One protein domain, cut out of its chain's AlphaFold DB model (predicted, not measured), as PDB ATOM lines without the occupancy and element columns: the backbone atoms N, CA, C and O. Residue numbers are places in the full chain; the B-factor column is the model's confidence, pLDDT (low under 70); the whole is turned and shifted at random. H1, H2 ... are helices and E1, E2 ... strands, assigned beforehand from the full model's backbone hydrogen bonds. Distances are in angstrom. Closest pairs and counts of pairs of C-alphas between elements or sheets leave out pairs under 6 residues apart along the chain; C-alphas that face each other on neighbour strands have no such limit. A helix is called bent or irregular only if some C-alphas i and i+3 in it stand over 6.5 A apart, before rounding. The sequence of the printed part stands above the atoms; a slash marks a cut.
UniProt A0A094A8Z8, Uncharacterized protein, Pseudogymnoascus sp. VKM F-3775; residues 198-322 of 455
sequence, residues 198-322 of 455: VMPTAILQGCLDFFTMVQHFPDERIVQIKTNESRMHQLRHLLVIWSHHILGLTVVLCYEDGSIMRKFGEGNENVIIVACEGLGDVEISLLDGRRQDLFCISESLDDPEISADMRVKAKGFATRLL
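Overview. This is residues 198 to 322 of the 455 residues of an uncharacterized protein of Pseudogymnoascus sp. VKM F-3775 (UniProt A0A094A8Z8). A twisted wall of six strands has two helices, H1 and H2, side by side over one face, while its other face is bare of named helices. Past the edge strand E6 the printed part runs out into an arm, of which residues 307 to 313 and 315 to 322, with most of H3, stick out and make the length. The printed part has 125 residues, with three named helices and six named strands in the order H1 E1 H2 E2 E3 E4 E5 E6 H3; the class is mixed, helices and strands. The mixed sheet runs E3 E2 E4 E1 E5 E6. The whole is only just loose, close to compact, with a radius of gyration of the C-alphas of 16.8 A, and spans 55 by 31 by 26 A.

Along the chain. The strands are E1, residues 221 to 228 and 23.3 A long, E2, 251 to 255, E3, 260 to 264, E4, 271 to 276, E5, 283 to 288 and 16.2 A long, and E6, 293 to 298. H1, residues 201 to 216, is 23.3 A long and begins at C-alpha 201 (-37.639, 17.987, -39.721). H2, residues 229 to 246, is 24.1 A long and irregular, with C-alphas 230 and 233 7.8 A apart. H3, residues 308 to 320, is 18.0 A long and ends at C-alpha 320 (-67.022, 23.418, -61.599).

Arrangement. In the sheet E4 is parallel to E1, with N 272 and O 223 2.7 A apart, and to E2, with N 252 and O 271 2.8 A apart. E1 and E5 are antiparallel, with N 224 and O 285 2.8 A apart. The hairpins are E2 and E3, with N 264 and O 251 2.8 A apart, and E5 and E6, with N 286 and O 295 2.8 A apart. E1, H2 and E2 form a split strand-helix-strand unit, two strands running the same way with E4 between them, and its crossover is right-handed. H1 and H2 are on the same face in two layers, helices on one face of a sheet. H1 has a height over the sheet of 8.8 A and runs along the strands, at 15 degrees to E5 on the local plane; its closest C-alphas to E5 are those of Ile 203 and Ile 284, 5.8 A apart. H2 has a height of 8.9 A and runs along the strands, at 7 degrees to E4 on the local plane; the closest C-alphas are those of Glu 229 and Ala 275, 5.8 A apart. H1 and H2 are close but not clearly touching, their closest C-alphas, of Phe 211 and Ser 243, 7.5 A apart. H3 is not on the sheet and touches no helix. The O i to N i+4 pairs within hydrogen-bond range are 10 of 12 in H1, 10 of 14 in H2 and 8 of 9 in H3.

Size, cuts and confidence. The C-alphas of Arg 262 and Leu 322, the two farthest apart, are 55.9 A apart. The printed part has no cut and no long link. Residues 229 to 232 and 301 to 322 have pLDDT under 70.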
ATOM      1  N   VAL A 198     -31.476  14.173 -33.093       83.75
ATOM      2  CA  VAL A 198     -32.033  14.370 -34.430       83.75
ATOM      3  C   VAL A 198     -32.576  15.787 -34.502       83.75
ATOM      4  O   VAL A 198     -33.328  16.211 -33.622       83.75
ATOM      5  N   MET A 199     -32.183  16.521 -35.542       89.12
ATOM      6  CA  MET A 199     -32.781  17.818 -35.829       89.12
ATOM      7  C   MET A 199     -34.232  17.602 -36.273       89.12
ATOM      8  O   MET A 199     -34.444  16.852 -37.228       89.12
ATOM      9  N   PRO A 200     -35.208  18.249 -35.618       90.81
ATOM     10  CA  PRO A 200     -36.602  18.207 -36.043       90.81
ATOM     11  C   PRO A 200     -36.760  18.582 -37.516       90.81
ATOM     12  O   PRO A 200     -36.173  19.575 -37.972       90.81
ATOM     13  N   THR A 201     -37.550  17.812 -38.264       90.25
ATOM     14  CA  THR A 201     -37.639  17.987 -39.721       90.25
ATOM     15  C   THR A 201     -38.297  19.313 -40.086       90.25
ATOM     16  O   THR A 201     -37.857  19.958 -41.036       90.25
ATOM     17  N   ALA A 202     -39.258  19.775 -39.276       90.94
ATOM     18  CA  ALA A 202     -39.876  21.093 -39.416       90.94
ATOM     19  C   ALA A 202     -38.830  22.220 -39.381       90.94
ATOM     20  O   ALA A 202     -38.806  23.080 -40.261       90.94
ATOM     21  N   ILE A 203     -37.905  22.175 -38.413       94.19
ATOM     22  CA  ILE A 203     -36.837  23.175 -38.295       94.19
ATOM     23  C   ILE A 203     -35.868  23.063 -39.468       94.19
ATOM     24  O   ILE A 203     -35.473  24.086 -40.018       94.19
ATOM     25  N   LEU A 204     -35.493  21.845 -39.879       94.50
ATOM     26  CA  LEU A 204     -34.611  21.662 -41.032       94.50
ATOM     27  C   LEU A 204     -35.241  22.259 -42.296       94.50
ATOM     28  O   LEU A 204     -34.595  23.050 -42.976       94.50
ATOM     29  N   GLN A 205     -36.503  21.935 -42.574       92.62
ATOM     30  CA  GLN A 205     -37.250  22.467 -43.711       92.62
ATOM     31  C   GLN A 205     -37.327  23.995 -43.666       92.62
ATOM     32  O   GLN A 205     -36.914  24.658 -44.619       92.62
ATOM     33  N   GLY A 206     -37.775  24.563 -42.544       92.56
ATOM     34  CA  GLY A 206     -37.895  26.010 -42.401       92.56
ATOM     35  C   GLY A 206     -36.547  26.730 -42.481       92.56
ATOM     36  O   GLY A 206     -36.474  27.800 -43.070       92.56
ATOM     37  N   CYS A 207     -35.448  26.151 -41.985       95.81
ATOM     38  CA  CYS A 207     -34.112  26.727 -42.172       95.81
ATOM     39  C   CYS A 207     -33.709  26.770 -43.652       95.81
ATOM     40  O   CYS A 207     -33.152  27.771 -44.100       95.81
ATOM     41  N   LEU A 208     -34.001  25.718 -44.421       92.38
ATOM     42  CA  LEU A 208     -33.681  25.668 -45.851       92.38
ATOM     43  C   LEU A 208     -34.480  26.698 -46.662       92.38
ATOM     44  O   LEU A 208     -33.933  27.306 -47.584       92.38
ATOM     45  N   ASP A 209     -35.746  26.916 -46.309       88.56
ATOM     46  CA  ASP A 209     -36.631  27.845 -47.019       88.56
ATOM     47  C   ASP A 209     -36.479  29.293 -46.541       88.56
ATOM     48  O   ASP A 209     -36.264  30.215 -47.334       88.56
ATOM     49  N   PHE A 210     -36.539  29.516 -45.232       95.50
ATOM     50  CA  PHE A 210     -36.669  30.854 -44.672       95.50
ATOM     51  C   PHE A 210     -35.340  31.595 -44.526       95.50
ATOM     52  O   PHE A 210     -35.336  32.823 -44.622       95.50
ATOM     53  N   PHE A 211     -34.203  30.910 -44.351       96.50
ATOM     54  CA  PHE A 211     -32.907  31.605 -44.298       96.50
ATOM     55  C   PHE A 211     -32.588  32.306 -45.613       96.50
ATOM     56  O   PHE A 211     -32.129  33.448 -45.596       96.50
ATOM     57  N   THR A 212     -32.922  31.670 -46.739       92.94
ATOM     58  CA  THR A 212     -32.797  32.291 -48.057       92.94
ATOM     59  C   THR A 212     -33.636  33.567 -48.116       92.94
ATOM     60  O   THR A 212     -33.127  34.621 -48.495       92.94
ATOM     61  N   MET A 213     -34.900  33.509 -47.687       90.94
ATOM     62  CA  MET A 213     -35.814  34.658 -47.712       90.94
ATOM     63  C   MET A 213     -35.323  35.816 -46.842       90.94
ATOM     64  O   MET A 213     -35.265  36.958 -47.300       90.94
ATOM     65  N   VAL A 214     -34.919  35.528 -45.605       95.69
ATOM     66  CA  VAL A 214     -34.413  36.540 -44.671       95.69
ATOM     67  C   VAL A 214     -33.113  37.162 -45.167       95.69
ATOM     68  O   VAL A 214     -32.911  38.361 -45.016       95.69
ATOM     69  N   GLN A 215     -32.241  36.392 -45.815       93.56
ATOM     70  CA  GLN A 215     -31.004  36.943 -46.358       93.56
ATOM     71  C   GLN A 215     -31.240  37.867 -47.567       93.56
ATOM     72  O   GLN A 215     -30.464  38.799 -47.784       93.56
ATOM     73  N   HIS A 216     -32.304  37.638 -48.344       92.25
ATOM     74  CA  HIS A 216     -32.691  38.516 -49.454       92.25
ATOM     75  C   HIS A 216     -33.448  39.767 -48.983       92.25
ATOM     76  O   HIS A 216     -33.283  40.830 -49.583       92.25
ATOM     77  N   PHE A 217     -34.230  39.660 -47.903       93.25
ATOM     78  CA  PHE A 217     -35.066  40.740 -47.366       93.25
ATOM     79  C   PHE A 217     -34.864  40.939 -45.849       93.25
ATOM     80  O   PHE A 217     -35.814  40.781 -45.077       93.25
ATOM     81  N   PRO A 218     -33.654  41.312 -45.397       92.31
ATOM     82  CA  PRO A 218     -33.294  41.312 -43.973       92.31
ATOM     83  C   PRO A 218     -34.073  42.322 -43.122       92.31
ATOM     84  O   PRO A 218     -34.178  42.134 -41.914       92.31
ATOM     85  N   ASP A 219     -34.622  43.377 -43.727       92.12
ATOM     86  CA  ASP A 219     -35.420  44.388 -43.020       92.12
ATOM     87  C   ASP A 219     -36.923  44.076 -43.011       92.12
ATOM     88  O   ASP A 219     -37.680  44.666 -42.241       92.12
ATOM     89  N   GLU A 220     -37.376  43.163 -43.871       92.81
ATOM     90  CA  GLU A 220     -38.801  42.877 -44.051       92.81
ATOM     91  C   GLU A 220     -39.210  41.486 -43.578       92.81
ATOM     92  O   GLU A 220     -40.404  41.175 -43.597       92.81
ATOM     93  N   ARG A 221     -38.249  40.624 -43.243       94.38
ATOM     94  CA  ARG A 221     -38.492  39.227 -42.895       94.38
ATOM     95  C   ARG A 221     -37.688  38.835 -41.670       94.38
ATOM     96  O   ARG A 221     -36.503  39.145 -41.565       94.38
ATOM     97  N   ILE A 222     -38.344  38.112 -40.771       97.44
ATOM     98  CA  ILE A 222     -37.751  37.619 -39.531       97.44
ATOM     99  C   ILE A 222     -38.104  36.142 -39.408       97.44
ATOM    100  O   ILE A 222     -39.260  35.771 -39.558       97.44
ATOM    101  N   VAL A 223     -37.128  35.288 -39.125       98.00
ATOM    102  CA  VAL A 223     -37.387  33.889 -38.770       98.00
ATOM    103  C   VAL A 223     -37.526  33.785 -37.265       98.00
ATOM    104  O   VAL A 223     -36.612  34.169 -36.543       98.00
ATOM    105  N   GLN A 224     -38.636  33.241 -36.787       97.50
ATOM    106  CA  GLN A 224     -38.819  32.894 -35.385       97.50
ATOM    107  C   GLN A 224     -38.783  31.377 -35.219       97.50
ATOM    108  O   GLN A 224     -39.472  30.657 -35.927       97.50
ATOM    109  N   ILE A 225     -37.983  30.888 -34.278       96.06
ATOM    110  CA  ILE A 225     -37.870  29.469 -33.944       96.06
ATOM    111  C   ILE A 225     -38.254  29.311 -32.482       96.06
ATOM    112  O   ILE A 225     -37.539  29.803 -31.608       96.06
ATOM    113  N   LYS A 226     -39.361  28.623 -32.210       93.38
ATOM    114  CA  LYS A 226     -39.793  28.289 -30.851       93.38
ATOM    115  C   LYS A 226     -39.440  26.843 -30.559       93.38
ATOM    116  O   LYS A 226     -39.673  25.940 -31.363       93.38
ATOM    117  N   THR A 227     -38.827  26.615 -29.407       87.75
ATOM    118  CA  THR A 227     -38.340  25.290 -29.036       87.75
ATOM    119  C   THR A 227     -38.386  25.095 -27.523       87.75
ATOM    120  O   THR A 227     -38.250  26.045 -26.752       87.75
ATOM    121  N   ASN A 228     -38.616  23.849 -27.105       83.50
ATOM    122  CA  ASN A 228     -38.673  23.449 -25.702       83.50
ATOM    123  C   ASN A 228     -37.266  23.417 -25.083       83.50
ATOM    124  O   ASN A 228     -36.369  22.776 -25.639       83.50
ATOM    125  N   GLU A 229     -37.095  24.032 -23.906       69.94
ATOM    126  CA  GLU A 229     -35.816  24.143 -23.185       69.94
ATOM    127  C   GLU A 229     -35.028  22.830 -23.046       69.94
ATOM    128  O   GLU A 229     -33.801  22.827 -23.173       69.94
ATOM    129  N   SER A 230     -35.713  21.702 -22.850       67.50
ATOM    130  CA  SER A 230     -35.072  20.405 -22.588       67.50
ATOM    131  C   SER A 230     -34.238  19.859 -23.759       67.50
ATOM    132  O   SER A 230     -33.259  19.146 -23.541       67.50
ATOM    133  N   ARG A 231     -34.579  20.205 -25.009       64.88
ATOM    134  CA  ARG A 231     -33.872  19.755 -26.232       64.88
ATOM    135  C   ARG A 231     -32.944  20.822 -26.814       64.88
ATOM    136  O   ARG A 231     -32.383  20.665 -27.899       64.88
ATOM    137  N   MET A 232     -32.804  21.936 -26.107       68.31
ATOM    138  CA  MET A 232     -32.542  23.211 -26.749       68.31
ATOM    139  C   MET A 232     -31.044  23.517 -26.886       68.31
ATOM    140  O   MET A 232     -30.653  24.196 -27.828       68.31
ATOM    141  N   HIS A 233     -30.172  22.990 -26.016       75.75
ATOM    142  CA  HIS A 233     -28.747  23.367 -26.005       75.75
ATOM    143  C   HIS A 233     -28.029  23.105 -27.338       75.75
ATOM    144  O   HIS A 233     -27.377  24.004 -27.865       75.75
ATOM    145  N   GLN A 234     -28.174  21.908 -27.915       79.12
ATOM    146  CA  GLN A 234     -27.482  21.551 -29.161       79.12
ATOM    147  C   GLN A 234     -28.080  22.268 -30.377       79.12
ATOM    148  O   GLN A 234     -27.335  22.825 -31.184       79.12
ATOM    149  N   LEU A 235     -29.415  22.341 -30.459       87.31
ATOM    150  CA  LEU A 235     -30.107  23.024 -31.552       87.31
ATOM    151  C   LEU A 235     -29.782  24.524 -31.581       87.31
ATOM    152  O   LEU A 235     -29.479  25.056 -32.642       87.31
ATOM    153  N   ARG A 236     -29.771  25.203 -30.424       88.44
ATOM    154  CA  ARG A 236     -29.410  26.629 -30.319       88.44
ATOM    155  C   ARG A 236     -28.010  26.891 -30.864       88.44
ATOM    156  O   ARG A 236     -27.836  27.806 -31.659       88.44
ATOM    157  N   HIS A 237     -27.016  26.105 -30.439       90.44
ATOM    158  CA  HIS A 237     -25.635  26.287 -30.892       90.44
ATOM    159  C   HIS A 237     -25.530  26.103 -32.402       90.44
ATOM    160  O   HIS A 237     -24.964  26.961 -33.077       90.44
ATOM    161  N   LEU A 238     -26.132  25.034 -32.933       93.94
ATOM    162  CA  LEU A 238     -26.171  24.785 -34.368       93.94
ATOM    163  C   LEU A 238     -26.810  25.959 -35.120       93.94
ATOM    164  O   LEU A 238     -26.215  26.475 -36.063       93.94
ATOM    165  N   LEU A 239     -27.989  26.410 -34.684       96.00
ATOM    166  CA  LEU A 239     -28.723  27.497 -35.328       96.00
ATOM    167  C   LEU A 239     -27.963  28.820 -35.265       96.00
ATOM    168  O   LEU A 239     -27.918  29.520 -36.271       96.00
ATOM    169  N   VAL A 240     -27.327  29.154 -34.136       96.38
ATOM    170  CA  VAL A 240     -26.492  30.358 -34.014       96.38
ATOM    171  C   VAL A 240     -25.304  30.280 -34.968       96.38
ATOM    172  O   VAL A 240     -25.045  31.238 -35.687       96.38
ATOM    173  N   ILE A 241     -24.599  29.150 -35.043       97.06
ATOM    174  CA  ILE A 241     -23.459  29.011 -35.960       97.06
ATOM    175  C   ILE A 241     -23.919  29.105 -37.411       97.06
ATOM    176  O   ILE A 241     -23.315  29.830 -38.199       97.06
ATOM    177  N   TRP A 242     -25.006  28.421 -37.756       97.94
ATOM    178  CA  TRP A 242     -25.534  28.422 -39.111       97.94
ATOM    179  C   TRP A 242     -26.009  29.819 -39.525       97.94
ATOM    180  O   TRP A 242     -25.535  30.367 -40.513       97.94
ATOM    181  N   SER A 243     -26.892  30.448 -38.756       97.88
ATOM    182  CA  SER A 243     -27.464  31.743 -39.137       97.88
ATOM    183  C   SER A 243     -26.493  32.912 -38.943       97.88
ATOM    184  O   SER A 243     -26.354  33.739 -39.841       97.88
ATOM    185  N   HIS A 244     -25.766  32.981 -37.823       97.62
ATOM    186  CA  HIS A 244     -24.865  34.101 -37.554       97.62
ATOM    187  C   HIS A 244     -23.505  33.945 -38.232       97.62
ATOM    188  O   HIS A 244     -23.106  34.795 -39.024       97.62
ATOM    189  N   HIS A 245     -22.777  32.870 -37.920       96.94
ATOM    190  CA  HIS A 245     -21.385  32.737 -38.355       96.94
ATOM    191  C   HIS A 245     -21.262  32.365 -39.832       96.94
ATOM    192  O   HIS A 245     -20.358  32.864 -40.495       96.94
ATOM    193  N   ILE A 246     -22.153  31.514 -40.352       98.00
ATOM    194  CA  ILE A 246     -22.115  31.107 -41.760       98.00
ATOM    195  C   ILE A 246     -22.867  32.100 -42.647       98.00
ATOM    196  O   ILE A 246     -22.328  32.498 -43.675       98.00
ATOM    197  N   LEU A 247     -24.093  32.496 -42.288       97.69
ATOM    198  CA  LEU A 247     -24.948  33.318 -43.161       97.69
ATOM    199  C   LEU A 247     -24.871  34.829 -42.898       97.69
ATOM    200  O   LEU A 247     -25.411  35.608 -43.687       97.69
ATOM    201  N   GLY A 248     -24.203  35.256 -41.822       97.00
ATOM    202  CA  GLY A 248     -24.043  36.671 -41.479       97.00
ATOM    203  C   GLY A 248     -25.325  37.344 -40.979       97.00
ATOM    204  O   GLY A 248     -25.412  38.570 -41.004       97.00
ATOM    205  N   LEU A 249     -26.324  36.569 -40.550       97.50
ATOM    206  CA  LEU A 249     -27.592  37.084 -40.038       97.50
ATOM    207  C   LEU A 249     -27.459  37.517 -38.571       97.50
ATOM    208  O   LEU A 249     -26.647  36.985 -37.806       97.50
ATOM    209  N   THR A 250     -28.277  38.482 -38.154       98.06
ATOM    210  CA  THR A 250     -28.360  38.872 -36.743       98.06
ATOM    211  C   THR A 250     -29.311  37.936 -36.004       98.06
ATOM    212  O   THR A 250     -30.489  37.833 -36.356       98.06
ATOM    213  N   VAL A 251     -28.814  37.286 -34.953       98.00
ATOM    214  CA  VAL A 251     -29.560  36.289 -34.175       98.00
ATOM    215  C   VAL A 251     -29.834  36.818 -32.778       98.00
ATOM    216  O   VAL A 251     -28.915  37.263 -32.089       98.00
ATOM    217  N   VAL A 252     -31.081  36.740 -32.333       96.94
ATOM    218  CA  VAL A 252     -31.486  37.066 -30.965       96.94
ATOM    219  C   VAL A 252     -32.025  35.822 -30.281       96.94
ATOM    220  O   VAL A 252     -32.895  35.132 -30.798       96.94
ATOM    221  N   LEU A 253     -31.481  35.542 -29.101       94.38
ATOM    222  CA  LEU A 253     -31.989  34.537 -28.182       94.38
ATOM    223  C   LEU A 253     -32.824  35.251 -27.126       94.38
ATOM    224  O   LEU A 253     -32.324  36.174 -26.471       94.38
ATOM    225  N   CYS A 254     -34.066  34.824 -26.948       93.31
ATOM    226  CA  CYS A 254     -34.956  35.383 -25.940       93.31
ATOM    227  C   CYS A 254     -35.752  34.297 -25.220       93.31
ATOM    228  O   CYS A 254     -35.960  33.197 -25.736       93.31
ATOM    229  N   TYR A 255     -36.197  34.625 -24.015       90.25
ATOM    230  CA  TYR A 255     -37.187  33.834 -23.298       90.25
ATOM    231  C   TYR A 255     -38.590  34.083 -23.867       90.25
ATOM    232  O   TYR A 255     -38.809  35.022 -24.638       90.25
ATOM    233  N   GLU A 256     -39.546  33.246 -23.474       88.56
ATOM    234  CA  GLU A 256     -40.955  33.369 -23.863       88.56
ATOM    235  C   GLU A 256     -41.590  34.707 -23.444       88.56
ATOM    236  O   GLU A 256     -42.426  35.248 -24.162       88.56
ATOM    237  N   ASP A 257     -41.126  35.307 -22.343       88.81
ATOM    238  CA  ASP A 257     -41.547  36.643 -21.894       88.81
ATOM    239  C   ASP A 257     -40.995  37.797 -22.762       88.81
ATOM    240  O   ASP A 257     -41.266  38.972 -22.503       88.81
ATOM    241  N   GLY A 258     -40.211  37.473 -23.797       89.81
ATOM    242  CA  GLY A 258     -39.577  38.420 -24.707       89.81
ATOM    243  C   GLY A 258     -38.283  39.034 -24.173       89.81
ATOM    244  O   GLY A 258     -37.673  39.858 -24.860       89.81
ATOM    245  N   SER A 259     -37.826  38.651 -22.977       91.19
ATOM    246  CA  SER A 259     -36.569  39.156 -22.439       91.19
ATOM    247  C   SER A 259     -35.386  38.643 -23.264       91.19
ATOM    248  O   SER A 259     -35.187  37.444 -23.478       91.19
ATOM    249  N   ILE A 260     -34.598  39.592 -23.781       92.56
ATOM    250  CA  ILE A 260     -33.432  39.295 -24.611       92.56
ATOM    251  C   ILE A 260     -32.338  38.741 -23.715       92.56
ATOM    252  O   ILE A 260     -31.826  39.421 -22.827       92.56
ATOM    253  N   MET A 261     -31.926  37.522 -24.009       88.88
ATOM    254  CA  MET A 261     -30.810  36.903 -23.326       88.88
ATOM    255  C   MET A 261     -29.478  37.270 -23.959       88.88
ATOM    256  O   MET A 261     -28.503  37.585 -23.276       88.88
ATOM    257  N   ARG A 262     -29.412  37.151 -25.287       94.00
ATOM    258  CA  ARG A 262     -28.185  37.330 -26.050       94.00
ATOM    259  C   ARG A 262     -28.521  37.739 -27.469       94.00
ATOM    260  O   ARG A 262     -29.453  37.218 -28.071       94.00
ATOM    261  N   LYS A 263     -27.705  38.638 -28.004       95.94
ATOM    262  CA  LYS A 263     -27.742  39.055 -29.399       95.94
ATOM    263  C   LYS A 263     -26.390  38.772 -30.047       95.94
ATOM    264  O   LYS A 263     -25.350  39.069 -29.458       95.94
ATOM    265  N   PHE A 264     -26.424  38.191 -31.239       96.44
ATOM    266  CA  PHE A 264     -25.283  37.943 -32.107       96.44
ATOM    267  C   PHE A 264     -25.439  38.802 -33.362       96.44
ATOM    268  O   PHE A 264     -26.404  38.638 -34.103       96.44
ATOM    269  N   GLY A 265     -24.503  39.725 -33.586       94.69
ATOM    270  CA  GLY A 265     -24.582  40.734 -34.645       94.69
ATOM    271  C   GLY A 265     -25.114  42.086 -34.161       94.69
ATOM    272  O   GLY A 265     -25.707  42.210 -33.090       94.69
ATOM    273  N   GLU A 266     -24.868  43.123 -34.959       92.38
ATOM    274  CA  GLU A 266     -25.180  44.519 -34.613       92.38
ATOM    275  C   GLU A 266     -26.460  45.036 -35.297       92.38
ATOM    276  O   GLU A 266     -26.983  46.078 -34.906       92.38
ATOM    277  N   GLY A 267     -26.989  44.306 -36.285       92.38
ATOM    278  CA  GLY A 267     -28.107  44.732 -37.130       92.38
ATOM    279  C   GLY A 267     -29.501  44.531 -36.529       92.38
ATOM    280  O   GLY A 267     -29.667  44.262 -35.333       92.38
ATOM    281  N   ASN A 268     -30.516  44.668 -37.385       93.31
ATOM    282  CA  ASN A 268     -31.898  44.297 -37.077       93.31
ATOM    283  C   ASN A 268     -32.011  42.785 -36.878       93.31
ATOM    284  O   ASN A 268     -31.255  42.024 -37.469       93.31
ATOM    285  N   GLU A 269     -32.949  42.353 -36.041       95.44
ATOM    286  CA  GLU A 269     -33.215  40.936 -35.789       95.44
ATOM    287  C   GLU A 269     -33.650  40.220 -37.064       95.44
ATOM    288  O   GLU A 269     -34.690  40.534 -37.631       95.44
ATOM    289  N   ASN A 270     -32.864  39.236 -37.493       96.88
ATOM    290  CA  ASN A 270     -33.172  38.414 -38.659       96.88
ATOM    291  C   ASN A 270     -33.665  37.029 -38.236       96.88
ATOM    292  O   ASN A 270     -34.539  36.454 -38.878       96.88
ATOM    293  N   VAL A 271     -33.106  36.499 -37.146       97.81
ATOM    294  CA  VAL A 271     -33.481  35.208 -36.567       97.81
ATOM    295  C   VAL A 271     -33.708  35.383 -35.068       97.81
ATOM    296  O   VAL A 271     -32.830  35.872 -34.360       97.81
ATOM    297  N   ILE A 272     -34.869  34.973 -34.576       97.19
ATOM    298  CA  ILE A 272     -35.254  35.002 -33.166       97.19
ATOM    299  C   ILE A 272     -35.441  33.558 -32.707       97.19
ATOM    300  O   ILE A 272     -36.295  32.850 -33.230       97.19
ATOM    301  N   ILE A 273     -34.662  33.113 -31.726       95.75
ATOM    302  CA  ILE A 273     -34.796  31.779 -31.133       95.75
ATOM    303  C   ILE A 273     -35.379  31.951 -29.734       95.75
ATOM    304  O   ILE A 273     -34.735  32.528 -28.853       95.75
ATOM    305  N   VAL A 274     -36.599  31.455 -29.549       93.62
ATOM    306  CA  VAL A 274     -37.382  31.599 -28.323       93.62
ATOM    307  C   VAL A 274     -37.295  30.320 -27.497       93.62
ATOM    308  O   VAL A 274     -37.560  29.224 -28.000       93.62
ATOM    309  N   ALA A 275     -36.921  30.467 -26.228       89.00
ATOM    310  CA  ALA A 275     -36.992  29.405 -25.234       89.00
ATOM    311  C   ALA A 275     -38.392  29.365 -24.627       89.00
ATOM    312  O   ALA A 275     -38.758  30.289 -23.904       89.00
ATOM    313  N   CYS A 276     -39.151  28.316 -24.935       85.56
ATOM    314  CA  CYS A 276     -40.504  28.129 -24.416       85.56
ATOM    315  C   CYS A 276     -40.521  26.995 -23.387       85.56
ATOM    316  O   CYS A 276     -40.023  25.893 -23.650       85.56
ATOM    317  N   GLU A 277     -41.120  27.250 -22.225       81.44
ATOM    318  CA  GLU A 277     -41.346  26.214 -21.218       81.44
ATOM    319  C   GLU A 277     -42.635  25.451 -21.561       81.44
ATOM    320  O   GLU A 277     -43.684  26.038 -21.798       81.44
ATOM    321  N   GLY A 278     -42.577  24.118 -21.611       76.38
ATOM    322  CA  GLY A 278     -43.776  23.298 -21.845       76.38
ATOM    323  C   GLY A 278     -44.288  23.264 -23.289       76.38
ATOM    324  O   GLY A 278     -45.350  22.693 -23.534       76.38
ATOM    325  N   LEU A 279     -43.536  23.806 -24.251       77.75
ATOM    326  CA  LEU A 279     -43.862  23.666 -25.669       77.75
ATOM    327  C   LEU A 279     -43.834  22.178 -26.060       77.75
ATOM    328  O   LEU A 279     -42.811  21.509 -25.874       77.75
ATOM    329  N   GLY A 280     -44.970  21.666 -26.543       73.56
ATOM    330  CA  GLY A 280     -45.124  20.256 -26.915       73.56
ATOM    331  C   GLY A 280     -44.238  19.872 -28.099       73.56
ATOM    332  O   GLY A 280     -43.489  18.901 -28.002       73.56
ATOM    333  N   ASP A 281     -44.254  20.708 -29.139       81.56
ATOM    334  CA  ASP A 281     -43.558  20.499 -30.412       81.56
ATOM    335  C   ASP A 281     -42.752  21.737 -30.817       81.56
ATOM    336  O   ASP A 281     -42.997  22.839 -30.337       81.56
ATOM    337  N   VAL A 282     -41.759  21.573 -31.689       88.88
ATOM    338  CA  VAL A 282     -40.992  22.715 -32.203       88.88
ATOM    339  C   VAL A 282     -41.732  23.420 -33.337       88.88
ATOM    340  O   VAL A 282     -42.439  22.789 -34.123       88.88
ATOM    341  N   GLU A 283     -41.525  24.727 -33.436       92.12
ATOM    342  CA  GLU A 283     -42.156  25.581 -34.439       92.12
ATOM    343  C   GLU A 283     -41.095  26.472 -35.087       92.12
ATOM    344  O   GLU A 283     -40.230  27.032 -34.404       92.12
ATOM    345  N   ILE A 284     -41.164  26.623 -36.406       94.75
ATOM    346  CA  ILE A 284     -40.417  27.637 -37.143       94.75
ATOM    347  C   ILE A 284     -41.372  28.454 -38.002       94.75
ATOM    348  O   ILE A 284     -42.114  27.911 -38.816       94.75
ATOM    349  N   SER A 285     -41.308  29.769 -37.846       95.44
ATOM    350  CA  SER A 285     -42.226  30.703 -38.484       95.44
ATOM    351  C   SER A 285     -41.457  31.788 -39.224       95.44
ATOM    352  O   SER A 285     -40.430  32.284 -38.752       95.44
ATOM    353  N   LEU A 286     -41.947  32.150 -40.405       93.94
ATOM    354  CA  LEU A 286     -41.508  33.323 -41.144       93.94
ATOM    355  C   LEU A 286     -42.456  34.465 -40.807       93.94
ATOM    356  O   LEU A 286     -43.651  34.379 -41.074       93.94
ATOM    357  N   LEU A 287     -41.910  35.541 -40.261       94.62
ATOM    358  CA  LEU A 287     -42.634  36.752 -39.919       94.62
ATOM    359  C   LEU A 287     -42.327  37.862 -40.923       94.62
ATOM    360  O   LEU A 287     -41.247  37.902 -41.523       94.62
ATOM    361  N   ASP A 288     -43.247  38.810 -41.053       92.12
ATOM    362  CA  ASP A 288     -42.981  40.084 -41.716       92.12
ATOM    363  C   ASP A 288     -42.174  41.051 -40.816       92.12
ATOM    364  O   ASP A 288     -41.915  40.795 -39.636       92.12
ATOM    365  N   GLY A 289     -41.796  42.217 -41.351       88.00
ATOM    366  CA  GLY A 289     -41.066  43.254 -40.607       88.00
ATOM    367  C   GLY A 289     -41.857  43.874 -39.443       88.00
ATOM    368  O   GLY A 289     -41.303  44.639 -38.656       88.00
ATOM    369  N   ARG A 290     -43.151  43.556 -39.312       90.56
ATOM    370  CA  ARG A 290     -44.022  43.940 -38.190       90.56
ATOM    371  C   ARG A 290     -44.251  42.787 -37.210       90.56
ATOM    372  O   ARG A 290     -45.035  42.958 -36.277       90.56
ATOM    373  N   ARG A 291     -43.541  41.665 -37.382       91.75
ATOM    374  CA  ARG A 291     -43.653  40.433 -36.592       91.75
ATOM    375  C   ARG A 291     -45.023  39.748 -36.705       91.75
ATOM    376  O   ARG A 291     -45.476  39.138 -35.742       91.75
ATOM    377  N   GLN A 292     -45.694  39.868 -37.847       89.94
ATOM    378  CA  GLN A 292     -46.894  39.091 -38.165       89.94
ATOM    379  C   GLN A 292     -46.499  37.784 -38.850       89.94
ATOM    380  O   GLN A 292     -45.664  37.805 -39.753       89.94
ATOM    381  N   ASP A 293     -47.105  36.672 -38.431       86.31
ATOM    382  CA  ASP A 293     -46.873  35.357 -39.029       86.31
ATOM    383  C   ASP A 293     -47.293  35.362 -40.506       86.31
ATOM    384  O   ASP A 293     -48.440  35.662 -40.843       86.31
ATOM    385  N   LEU A 294     -46.352  35.027 -41.389       82.69
ATOM    386  CA  LEU A 294     -46.605  34.770 -42.807       82.69
ATOM    387  C   LEU A 294     -46.749  33.270 -43.048       82.69
ATOM    388  O   LEU A 294     -47.695  32.831 -43.696       82.69
ATOM    389  N   PHE A 295     -45.810  32.497 -42.502       87.38
ATOM    390  CA  PHE A 295     -45.777  31.042 -42.603       87.38
ATOM    391  C   PHE A 295     -45.329  30.446 -41.284       87.38
ATOM    392  O   PHE A 295     -44.510  31.036 -40.585       87.38
ATOM    393  N   CYS A 296     -45.827  29.256 -40.985       90.38
ATOM    394  CA  CYS A 296     -45.468  28.481 -39.813       90.38
ATOM    395  C   CYS A 296     -45.312  27.023 -40.247       90.38
ATOM    396  O   CYS A 296     -46.112  26.524 -41.038       90.38
ATOM    397  N   ILE A 297     -44.255  26.370 -39.775       89.31
ATOM    398  CA  ILE A 297     -44.034  24.933 -39.914       89.31
ATOM    399  C   ILE A 297     -43.881  24.386 -38.497       89.31
ATOM    400  O   ILE A 297     -42.936  24.743 -37.785       89.31
ATOM    401  N   SER A 298     -44.799  23.518 -38.091       88.88
ATOM    402  CA  SER A 298     -44.775  22.827 -36.803       88.88
ATOM    403  C   SER A 298     -44.730  21.309 -37.004       88.88
ATOM    404  O   SER A 298     -45.074  20.794 -38.065       88.88
ATOM    405  N   GLU A 299     -44.277  20.574 -35.985       77.56
ATOM    406  CA  GLU A 299     -44.368  19.101 -35.974       77.56
ATOM    407  C   GLU A 299     -45.743  18.585 -35.509       77.56
ATOM    408  O   GLU A 299     -45.971  17.375 -35.491       77.56
ATOM    409  N   SER A 300     -46.670  19.477 -35.147       70.88
ATOM    410  CA  SER A 300     -47.981  19.077 -34.641       70.88
ATOM    411  C   SER A 300     -48.817  18.418 -35.743       70.88
ATOM    412  O   SER A 300     -49.060  19.019 -36.787       70.88
ATOM    413  N   LEU A 301     -49.334  17.220 -35.458       51.09
ATOM    414  CA  LEU A 301     -50.210  16.397 -36.314       51.09
ATOM    415  C   LEU A 301     -51.539  17.063 -36.739       51.09
ATOM    416  O   LEU A 301     -52.313  16.450 -37.474       51.09
ATOM    417  N   ASP A 302     -51.828  18.269 -36.251       43.72
ATOM    418  CA  ASP A 302     -53.123  18.934 -36.411       43.72
ATOM    419  C   ASP A 302     -53.252  19.764 -37.696       43.72
ATOM    420  O   ASP A 302     -54.357  20.219 -38.001       43.72
ATOM    421  N   ASP A 303     -52.186  19.916 -38.489       43.31
ATOM    422  CA  ASP A 303     -52.331  20.436 -39.849       43.31
ATOM    423  C   ASP A 303     -52.813  19.301 -40.766       43.31
ATOM    424  O   ASP A 303     -52.070  18.348 -41.019       43.31
ATOM    425  N   PRO A 304     -54.065  19.343 -41.269       41.50
ATOM    426  CA  PRO A 304     -54.570  18.280 -42.115       41.50
ATOM    427  C   PRO A 304     -53.733  18.240 -43.389       41.50
ATOM    428  O   PRO A 304     -53.758  19.178 -44.187       41.50
ATOM    429  N   GLU A 305     -53.018  17.137 -43.593       43.50
ATOM    430  CA  GLU A 305     -52.245  16.896 -44.802       43.50
ATOM    431  C   GLU A 305     -53.193  16.957 -46.011       43.50
ATOM    432  O   GLU A 305     -53.983  16.046 -46.288       43.50
ATOM    433  N   ILE A 306     -53.194  18.092 -46.716       42.41
ATOM    434  CA  ILE A 306     -54.055  18.267 -47.881       42.41
ATOM    435  C   ILE A 306     -53.420  17.459 -49.005       42.41
ATOM    436  O   ILE A 306     -52.471  17.905 -49.663       42.41
ATOM    437  N   SER A 307     -53.952  16.257 -49.230       42.16
ATOM    438  CA  SER A 307     -53.464  15.373 -50.284       42.16
ATOM    439  C   SER A 307     -53.451  16.084 -51.639       42.16
ATOM    440  O   SER A 307     -54.281  16.960 -51.914       42.16
ATOM    441  N   ALA A 308     -52.514  15.707 -52.512       44.78
ATOM    442  CA  ALA A 308     -52.437  16.249 -53.868       44.78
ATOM    443  C   ALA A 308     -53.792  16.136 -54.599       44.78
ATOM    444  O   ALA A 308     -54.233  17.084 -55.246       44.78
ATOM    445  N   ASP A 309     -54.529  15.042 -54.381       44.44
ATOM    446  CA  ASP A 309     -55.892  14.849 -54.880       44.44
ATOM    447  C   ASP A 309     -56.896  15.861 -54.321       44.44
ATOM    448  O   ASP A 309     -57.758  16.343 -55.058       44.44
ATOM    449  N   MET A 310     -56.821  16.198 -53.030       38.72
ATOM    450  CA  MET A 310     -57.664  17.230 -52.417       38.72
ATOM    451  C   MET A 310     -57.317  18.622 -52.959       38.72
ATOM    452  O   MET A 310     -58.229  19.397 -53.244       38.72
ATOM    453  N   ARG A 311     -56.031  18.916 -53.214       48.00
ATOM    454  CA  ARG A 311     -55.583  20.162 -53.871       48.00
ATOM    455  C   ARG A 311     -56.082  20.259 -55.316       48.00
ATOM    456  O   ARG A 311     -56.617  21.290 -55.720       48.00
ATOM    457  N   VAL A 312     -55.987  19.173 -56.085       42.06
ATOM    458  CA  VAL A 312     -56.497  19.086 -57.465       42.06
ATOM    459  C   VAL A 312     -58.022  19.195 -57.495       42.06
ATOM    460  O   VAL A 312     -58.571  19.924 -58.321       42.06
ATOM    461  N   LYS A 313     -58.726  18.543 -56.561       39.62
ATOM    462  CA  LYS A 313     -60.183  18.667 -56.411       39.62
ATOM    463  C   LYS A 313     -60.597  20.078 -56.001       39.62
ATOM    464  O   LYS A 313     -61.591  20.556 -56.531       39.62
ATOM    465  N   ALA A 314     -59.838  20.764 -55.146       38.72
ATOM    466  CA  ALA A 314     -60.073  22.164 -54.792       38.72
ATOM    467  C   ALA A 314     -59.877  23.102 -55.999       38.72
ATOM    468  O   ALA A 314     -60.724  23.960 -56.259       38.72
ATOM    469  N   LYS A 315     -58.839  22.869 -56.817       39.31
ATOM    470  CA  LYS A 315     -58.613  23.557 -58.105       39.31
ATOM    471  C   LYS A 315     -59.745  23.278 -59.115       39.31
ATOM    472  O   LYS A 315     -60.186  24.177 -59.830       39.31
ATOM    473  N   GLY A 316     -60.271  22.050 -59.113       34.94
ATOM    474  CA  GLY A 316     -61.452  21.614 -59.868       34.94
ATOM    475  C   GLY A 316     -62.783  22.183 -59.353       34.94
ATOM    476  O   GLY A 316     -63.745  22.325 -60.106       34.94
ATOM    477  N   PHE A 317     -62.861  22.531 -58.069       30.58
ATOM    478  CA  PHE A 317     -64.061  23.071 -57.430       30.58
ATOM    479  C   PHE A 317     -64.335  24.509 -57.889       30.58
ATOM    480  O   PHE A 317     -65.478  24.854 -58.184       30.58
ATOM    481  N   ALA A 318     -63.278  25.316 -58.034       33.19
ATOM    482  CA  ALA A 318     -63.360  26.667 -58.592       33.19
ATOM    483  C   ALA A 318     -63.798  26.670 -60.070       33.19
ATOM    484  O   ALA A 318     -64.516  27.567 -60.501       33.19
ATOM    485  N   THR A 319     -63.426  25.638 -60.833       38.47
ATOM    486  CA  THR A 319     -63.791  25.484 -62.253       38.47
ATOM    487  C   THR A 319     -65.167  24.844 -62.465       38.47
ATOM    488  O   THR A 319     -65.823  25.160 -63.452       38.47
ATOM    489  N   ARG A 320     -65.658  23.996 -61.545       37.00
ATOM    490  CA  ARG A 320     -67.022  23.418 -61.599       37.00
ATOM    491  C   ARG A 320     -68.132  24.375 -61.164       37.00
ATOM    492  O   ARG A 320     -69.278  24.165 -61.543       37.00
ATOM    493  N   LEU A 321     -67.816  25.394 -60.366       37.28
ATOM    494  CA  LEU A 321     -68.785  26.398 -59.907       37.28
ATOM    495  C   LEU A 321     -69.099  27.483 -60.949       37.28
ATOM    496  O   LEU A 321     -69.959  28.322 -60.694       37.28
ATOM    497  N   LEU A 322     -68.447  27.460 -62.113       39.88
ATOM    498  CA  LEU A 322     -68.846  28.233 -63.287       39.88
ATOM    499  C   LEU A 322     -69.721  27.325 -64.170       39.88
ATOM    500  O   LEU A 322     -69.175  26.492 -64.899       39.88
TER     501      LEU A 322